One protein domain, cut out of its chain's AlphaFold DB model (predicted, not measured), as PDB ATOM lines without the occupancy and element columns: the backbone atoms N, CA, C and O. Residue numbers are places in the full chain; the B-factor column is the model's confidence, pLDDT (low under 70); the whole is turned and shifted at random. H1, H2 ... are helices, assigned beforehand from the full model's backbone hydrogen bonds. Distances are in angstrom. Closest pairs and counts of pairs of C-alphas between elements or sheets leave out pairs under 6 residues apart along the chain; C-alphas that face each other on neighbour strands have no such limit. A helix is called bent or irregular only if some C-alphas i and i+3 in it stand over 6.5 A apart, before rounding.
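What this domain is: This is residues 49 to 97 of the 109 residues of an uncharacterized protein of Alphaproteobacteria bacterium (UniProt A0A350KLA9). Two long helices, H1 and H3, run side by side in opposite ways, with the chain turning back between them through the short helix H2 and a loop, like a narrow U. H2 continues the row of H1 beyond a one-residue step and packs on the first half of H3, while the longest axis follows the two long helices. The printed part has 49 residues with three named helices in the order H1, H2, H3 and no named strand, and its class is all helix. It is loose, with a radius of gyration of the C-alphas of 12.4 A, and a rod in outline, spanning 39 by 18 by 10 A.

How they stand to each other: The printed part begins with H1, residues 49 to 65, which touches H3, residues 78 to 96, with its residues 56 to 63 alone. H3 in turn touches H1 with its residues 88 to 95 alone. The closest C-alphas of the two are those of Arg 59 and Leu 91, 6.0 A apart. Their lines stand at a shallow tilt of 16 degrees, and they run opposite ways. H2, residues 67 to 70, and H1 meet only through their link. H2 touches H3, which meets it with residues 81 to 85 alone; the closest C-alphas are those of Thr 69 and Lys 81, 6.6 A apart. H3 is irregular: C-alphas 92 and 95 are 7.4 A apart, and its line is a rough one. In H1 every O i to N i+4 pair is within hydrogen-bond range, in H3 13 of 15 are, and H2 is too short for such a pair, its single O i to N i+3 pair being within range.

Where its parts are: H1, Ala 49 to Ala 65, is 24.4 A from first to last C-alpha and begins with C-alpha 49 at (45.201, -10.209, -19.450). H2, Asp 67 to Gln 70, has 4 residues and begins with C-alpha 67 at (34.516, -27.351, -37.451). H3, Ala 78 to Lys 96, is the longest helix with 19 residues and 27.8 A, and ends with C-alpha 96 at (51.461, -15.270, -32.274).

The domain as a whole: The two C-alphas farthest apart are those of Ala 49 and Ser 77, 39.4 A. The C-alphas of the first and last printed residues, Ala 49 and Gln 97, are 15.6 A apart. The printed part has no cut. The link from H1 to H2, 1 residue, is tight; that from H2 to H3, 7 residues, is short. The mean pLDDT of the printed part is 95.5, and no printed residue is under 70.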
ATOM      1  N   ALA A  49      45.572  -8.847 -19.809       71.38
ATOM      2  CA  ALA A  49      45.201 -10.209 -19.450       71.38
ATOM      3  C   ALA A  49      43.743 -10.539 -19.830       71.38
ATOM      4  O   ALA A  49      43.499 -11.605 -20.410       71.38
ATOM      5  N   ASP A  50      42.805  -9.620 -19.582       81.88
ATOM      6  CA  ASP A  50      41.396  -9.766 -19.959       81.88
ATOM      7  C   ASP A  50      41.215  -9.712 -21.480       81.88
ATOM      8  O   ASP A  50      40.600 -10.612 -22.053       81.88
ATOM      9  N   ALA A  51      41.872  -8.776 -22.173       86.94
ATOM     10  CA  ALA A  51      41.877  -8.740 -23.639       86.94
ATOM     11  C   ALA A  51      42.393 -10.054 -24.245       86.94
ATOM     12  O   ALA A  51      41.822 -10.592 -25.197       86.94
ATOM     13  N   ALA A  52      43.476 -10.606 -23.689       91.44
ATOM     14  CA  ALA A  52      44.045 -11.860 -24.166       91.44
ATOM     15  C   ALA A  52      43.112 -13.049 -23.919       91.44
ATOM     16  O   ALA A  52      43.057 -13.983 -24.728       91.44
ATOM     17  N   LYS A  53      42.388 -13.047 -22.797       92.94
ATOM     18  CA  LYS A  53      41.362 -14.045 -22.488       92.94
ATOM     19  C   LYS A  53      40.204 -13.955 -23.482       92.94
ATOM     20  O   LYS A  53      39.880 -14.976 -24.093       92.94
ATOM     21  N   ASP A  54      39.661 -12.766 -23.709       92.25
ATOM     22  CA  ASP A  54      38.538 -12.539 -24.623       92.25
ATOM     23  C   ASP A  54      38.895 -12.904 -26.066       92.25
ATOM     24  O   ASP A  54      38.145 -13.613 -26.743       92.25
ATOM     25  N   ALA A  55      40.098 -12.539 -26.517       95.12
ATOM     26  CA  ALA A  55      40.619 -12.956 -27.812       95.12
ATOM     27  C   ALA A  55      40.684 -14.489 -27.942       95.12
ATOM     28  O   ALA A  55      40.241 -15.058 -28.940       95.12
ATOM     29  N   ARG A  56      41.183 -15.206 -26.928       97.19
ATOM     30  CA  ARG A  56      41.224 -16.680 -26.957       97.19
ATOM     31  C   ARG A  56      39.827 -17.303 -26.974       97.19
ATOM     32  O   ARG A  56      39.634 -18.300 -27.671       97.19
ATOM     33  N   ILE A  57      38.864 -16.717 -26.261       96.81
ATOM     34  CA  ILE A  57      37.459 -17.148 -26.283       96.81
ATOM     35  C   ILE A  57      36.880 -16.982 -27.691       96.81
ATOM     36  O   ILE A  57      36.369 -17.952 -28.252       96.81
ATOM     37  N   ARG A  58      37.033 -15.801 -28.304       97.00
ATOM     38  CA  ARG A  58      36.558 -15.535 -29.671       97.00
ATOM     39  C   ARG A  58      37.186 -16.482 -30.692       97.00
ATOM     40  O   ARG A  58      36.470 -17.061 -31.504       97.00
ATOM     41  N   ARG A  59      38.504 -16.701 -30.620       98.00
ATOM     42  CA  ARG A  59      39.214 -17.674 -31.466       98.00
ATOM     43  C   ARG A  59      38.605 -19.068 -31.350       98.00
ATOM     44  O   ARG A  59      38.344 -19.709 -32.363       98.00
ATOM     45  N   ASN A  60      38.391 -19.544 -30.124       98.31
ATOM     46  CA  ASN A  60      37.828 -20.872 -29.895       98.31
ATOM     47  C   ASN A  60      36.390 -20.975 -30.433       98.31
ATOM     48  O   ASN A  60      36.045 -21.998 -31.018       98.31
ATOM     49  N   ALA A  61      35.585 -19.917 -30.293       98.06
ATOM     50  CA  ALA A  61      34.234 -19.867 -30.844       98.06
ATOM     51  C   ALA A  61      34.232 -19.940 -32.381       98.06
ATOM     52  O   ALA A  61      33.477 -20.724 -32.946       98.06
ATOM     53  N   LEU A  62      35.113 -19.195 -33.059       97.94
ATOM     54  CA  LEU A  62      35.242 -19.229 -34.523       97.94
ATOM     55  C   LEU A  62      35.751 -20.583 -35.036       97.94
ATOM     56  O   LEU A  62      35.259 -21.090 -36.045       97.94
ATOM     57  N   LEU A  63      36.699 -21.205 -34.325       98.25
ATOM     58  CA  LEU A  63      37.134 -22.570 -34.625       98.25
ATOM     59  C   LEU A  63      35.967 -23.553 -34.471       98.25
ATOM     60  O   LEU A  63      35.681 -24.295 -35.400       98.25
ATOM     61  N   SER A  64      35.232 -23.508 -33.361       97.94
ATOM     62  CA  SER A  64      34.086 -24.401 -33.160       97.94
ATOM     63  C   SER A  64      32.993 -24.197 -34.219       97.94
ATOM     64  O   SER A  64      32.508 -25.165 -34.801       97.94
ATOM     65  N   ALA A  65      32.663 -22.945 -34.547       97.69
ATOM     66  CA  ALA A  65      31.665 -22.612 -35.563       97.69
ATOM     67  C   ALA A  65      32.052 -23.081 -36.978       97.69
ATOM     68  O   ALA A  65      31.179 -23.310 -37.813       97.69
ATOM     69  N   SER A  66      33.350 -23.245 -37.247       97.50
ATOM     70  CA  SER A  66      33.876 -23.691 -38.540       97.50
ATOM     71  C   SER A  66      34.307 -25.161 -38.562       97.50
ATOM     72  O   SER A  66      34.838 -25.612 -39.573       97.50
ATOM     73  N   ASP A  67      34.083 -25.944 -37.499       97.31
ATOM     74  CA  ASP A  67      34.516 -27.351 -37.451       97.31
ATOM     75  C   ASP A  67      33.842 -28.219 -38.524       97.31
ATOM     76  O   ASP A  67      34.483 -29.104 -39.092       97.31
ATOM     77  N   TRP A  68      32.586 -27.927 -38.872       96.94
ATOM     78  CA  TRP A  68      31.844 -28.665 -39.901       96.94
ATOM     79  C   TRP A  68      32.521 -28.620 -41.280       96.94
ATOM     80  O   TRP A  68      32.379 -29.556 -42.061       96.94
ATOM     81  N   THR A  69      33.292 -27.564 -41.567       97.06
ATOM     82  CA  THR A  69      33.987 -27.362 -42.851       97.06
ATOM     83  C   THR A  69      35.124 -28.362 -43.066       97.06
ATOM     84  O   THR A  69      35.530 -28.608 -44.198       97.06
ATOM     85  N   GLN A  70      35.626 -28.956 -41.979       95.38
ATOM     86  CA  GLN A  70      36.753 -29.889 -41.975       95.38
ATOM     87  C   GLN A  70      36.313 -31.344 -42.172       95.38
ATOM     88  O   GLN A  70      37.144 -32.247 -42.255       95.38
ATOM     89  N   LEU A  71      35.002 -31.599 -42.215       95.12
ATOM     90  CA  LEU A  71      34.479 -32.946 -42.381       95.12
ATOM     91  C   LEU A  71      34.673 -33.429 -43.831       95.12
ATOM     92  O   LEU A  71      34.444 -32.664 -44.776       95.12
ATOM     93  N   PRO A  72      35.021 -34.712 -44.055       91.56
ATOM     94  CA  PRO A  72      35.187 -35.254 -45.406       91.56
ATOM     95  C   PRO A  72      33.946 -35.066 -46.289       91.56
ATOM     96  O   PRO A  72      34.072 -34.740 -47.469       91.56
ATOM     97  N   ASN A  73      32.755 -35.199 -45.699       94.56
ATOM     98  CA  ASN A  73      31.453 -35.058 -46.350       94.56
ATOM     99  C   ASN A  73      30.870 -33.632 -46.294       94.56
ATOM    100  O   ASN A  73      29.696 -33.459 -46.622       94.56
ATOM    101  N   ALA A  74      31.642 -32.624 -45.872       95.19
ATOM    102  CA  ALA A  74      31.190 -31.239 -45.928       95.19
ATOM    103  C   ALA A  74      30.824 -30.868 -47.382       95.19
ATOM    104  O   ALA A  74      31.610 -31.181 -48.283       95.19
ATOM    105  N   PRO A  75      29.671 -30.210 -47.621       96.56
ATOM    106  CA  PRO A  75      29.196 -29.830 -48.953       96.56
ATOM    107  C   PRO A  75      29.953 -28.603 -49.487       96.56
ATOM    108  O   PRO A  75      29.358 -27.578 -49.801       96.56
ATOM    109  N   LEU A  76      31.279 -28.700 -49.530       97.19
ATOM    110  CA  LEU A  76      32.203 -27.660 -49.960       97.19
ATOM    111  C   LEU A  76      33.050 -28.191 -51.114       97.19
ATOM    112  O   LEU A  76      33.481 -29.351 -51.098       97.19
ATOM    113  N   SER A  77      33.317 -27.325 -52.086       96.62
ATOM    114  CA  SER A  77      34.333 -27.545 -53.115       96.62
ATOM    115  C   SER A  77      35.732 -27.692 -52.502       96.62
ATOM    116  O   SER A  77      35.966 -27.377 -51.330       96.62
ATOM    117  N   ALA A  78      36.684 -28.181 -53.298       94.19
ATOM    118  CA  ALA A  78      38.072 -28.297 -52.860       94.19
ATOM    119  C   ALA A  78      38.671 -26.918 -52.534       94.19
ATOM    120  O   ALA A  78      39.373 -26.765 -51.535       94.19
ATOM    121  N   GLU A  79      38.339 -25.905 -53.333       95.88
ATOM    122  CA  GLU A  79      38.769 -24.524 -53.147       95.88
ATOM    123  C   GLU A  79      38.202 -23.921 -51.856       95.88
ATOM    124  O   GLU A  79      38.936 -23.294 -51.091       95.88
ATOM    125  N   GLU A  80      36.915 -24.138 -51.566       96.69
ATOM    126  CA  GLU A  80      36.300 -23.671 -50.318       96.69
ATOM    127  C   GLU A  80      36.902 -24.365 -49.094       96.69
ATOM    128  O   GLU A  80      37.183 -23.702 -48.096       96.69
ATOM    129  N   LYS A  81      37.161 -25.678 -49.165       95.25
ATOM    130  CA  LYS A  81      37.849 -26.400 -48.083       95.25
ATOM    131  C   LYS A  81      39.241 -25.827 -47.828       95.25
ATOM    132  O   LYS A  81      39.567 -25.548 -46.677       95.25
ATOM    133  N   ALA A  82      40.014 -25.564 -48.882       95.44
ATOM    134  CA  ALA A  82      41.343 -24.968 -48.761       95.44
ATOM    135  C   ALA A  82      41.303 -23.566 -48.125       95.44
ATOM    136  O   ALA A  82      42.140 -23.254 -47.276       95.44
ATOM    137  N   ARG A  83      40.312 -22.732 -48.476       97.25
ATOM    138  CA  ARG A  83      40.095 -21.421 -47.835       97.25
ATOM    139  C   ARG A  83      39.803 -21.557 -46.344       97.25
ATOM    140  O   ARG A  83      40.439 -20.895 -45.526       97.25
ATOM    141  N   TRP A  84      38.902 -22.466 -45.973       97.44
ATOM    142  CA  TRP A  84      38.578 -22.725 -44.571       97.44
ATOM    143  C   TRP A  84      39.755 -23.294 -43.774       97.44
ATOM    144  O   TRP A  84      39.935 -22.926 -42.614       97.44
ATOM    145  N   GLU A  85      40.576 -24.156 -44.372       96.75
ATOM    146  CA  GLU A  85      41.811 -24.658 -43.757       96.75
ATOM    147  C   GLU A  85      42.801 -23.521 -43.470       96.75
ATOM    148  O   GLU A  85      43.286 -23.404 -42.342       96.75
ATOM    149  N   GLN A  86      43.043 -22.639 -44.447       97.50
ATOM    150  CA  GLN A  86      43.916 -21.470 -44.283       97.50
ATOM    151  C   GLN A  86      43.384 -20.517 -43.208       97.50
ATOM    152  O   GLN A  86      44.121 -20.135 -42.297       97.50
ATOM    153  N   TYR A  87      42.090 -20.203 -43.257       98.06
ATOM    154  CA  TYR A  87      41.428 -19.364 -42.265       98.06
ATOM    155  C   TYR A  87      41.549 -19.944 -40.850       98.06
ATOM    156  O   TYR A  87      41.934 -19.258 -39.903       98.06
ATOM    157  N   ARG A  88      41.283 -21.243 -40.679       98.19
ATOM    158  CA  ARG A  88      41.388 -21.902 -39.370       98.19
ATOM    159  C   ARG A  88      42.825 -21.973 -38.871       98.19
ATOM    160  O   ARG A  88      43.036 -21.886 -37.660       98.19
ATOM    161  N   GLN A  89      43.803 -22.108 -39.762       98.12
ATOM    162  CA  GLN A  89      45.211 -22.010 -39.390       98.12
ATOM    163  C   GLN A  89      45.546 -20.598 -38.890       98.12
ATOM    164  O   GLN A  89      46.109 -20.459 -37.804       98.12
ATOM    165  N   HIS A  90      45.092 -19.560 -39.598       98.19
ATOM    166  CA  HIS A  90      45.237 -18.166 -39.170       98.19
ATOM    167  C   HIS A  90      44.631 -17.924 -37.781       98.19
ATOM    168  O   HIS A  90      45.295 -17.369 -36.902       98.19
ATOM    169  N   LEU A  91      43.424 -18.443 -37.520       98.12
ATOM    170  CA  LEU A  91      42.806 -18.380 -36.192       98.12
ATOM    171  C   LEU A  91      43.691 -19.017 -35.108       98.12
ATOM    172  O   LEU A  91      43.837 -18.459 -34.019       98.12
ATOM    173  N   ARG A  92      44.296 -20.182 -35.369       97.88
ATOM    174  CA  ARG A  92      45.195 -20.849 -34.403       97.88
ATOM    175  C   ARG A  92      46.444 -20.024 -34.113       97.88
ATOM    176  O   ARG A  92      46.933 -20.062 -32.983       97.88
ATOM    177  N   ASP A  93      46.898 -19.248 -35.087       98.06
ATOM    178  CA  ASP A  93      48.087 -18.407 -34.994       98.06
ATOM    179  C   ASP A  93      47.823 -17.001 -34.426       98.06
ATOM    180  O   ASP A  93      48.777 -16.266 -34.181       98.06
ATOM    181  N   ILE A  94      46.577 -16.644 -34.086       97.06
ATOM    182  CA  ILE A  94      46.219 -15.331 -33.505       97.06
ATOM    183  C   ILE A  94      47.090 -14.931 -32.310       97.06
ATOM    184  O   ILE A  94      47.534 -13.791 -32.228       97.06
ATOM    185  N   SER A  95      47.385 -15.851 -31.387       95.81
ATOM    186  CA  SER A  95      48.207 -15.536 -30.206       95.81
ATOM    187  C   SER A  95      49.689 -15.304 -30.521       95.81
ATOM    188  O   SER A  95      50.447 -14.956 -29.622       95.81
ATOM    189  N   LYS A  96      50.111 -15.541 -31.767       97.38
ATOM    190  CA  LYS A  96      51.461 -15.270 -32.274       97.38
ATOM    191  C   LYS A  96      51.534 -13.954 -33.052       97.38
ATOM    192  O   LYS A  96      52.631 -13.535 -33.410       97.38
ATOM    193  N   GLN A  97      50.397 -13.318 -33.345       96.88
ATOM    194  CA  GLN A  97      50.378 -12.035 -34.041       96.88
ATOM    195  C   GLN A  97      51.026 -10.950 -33.176       96.88
ATOM    196  O   GLN A  97      50.817 -10.900 -31.965       96.88
TER     197      GLN A  97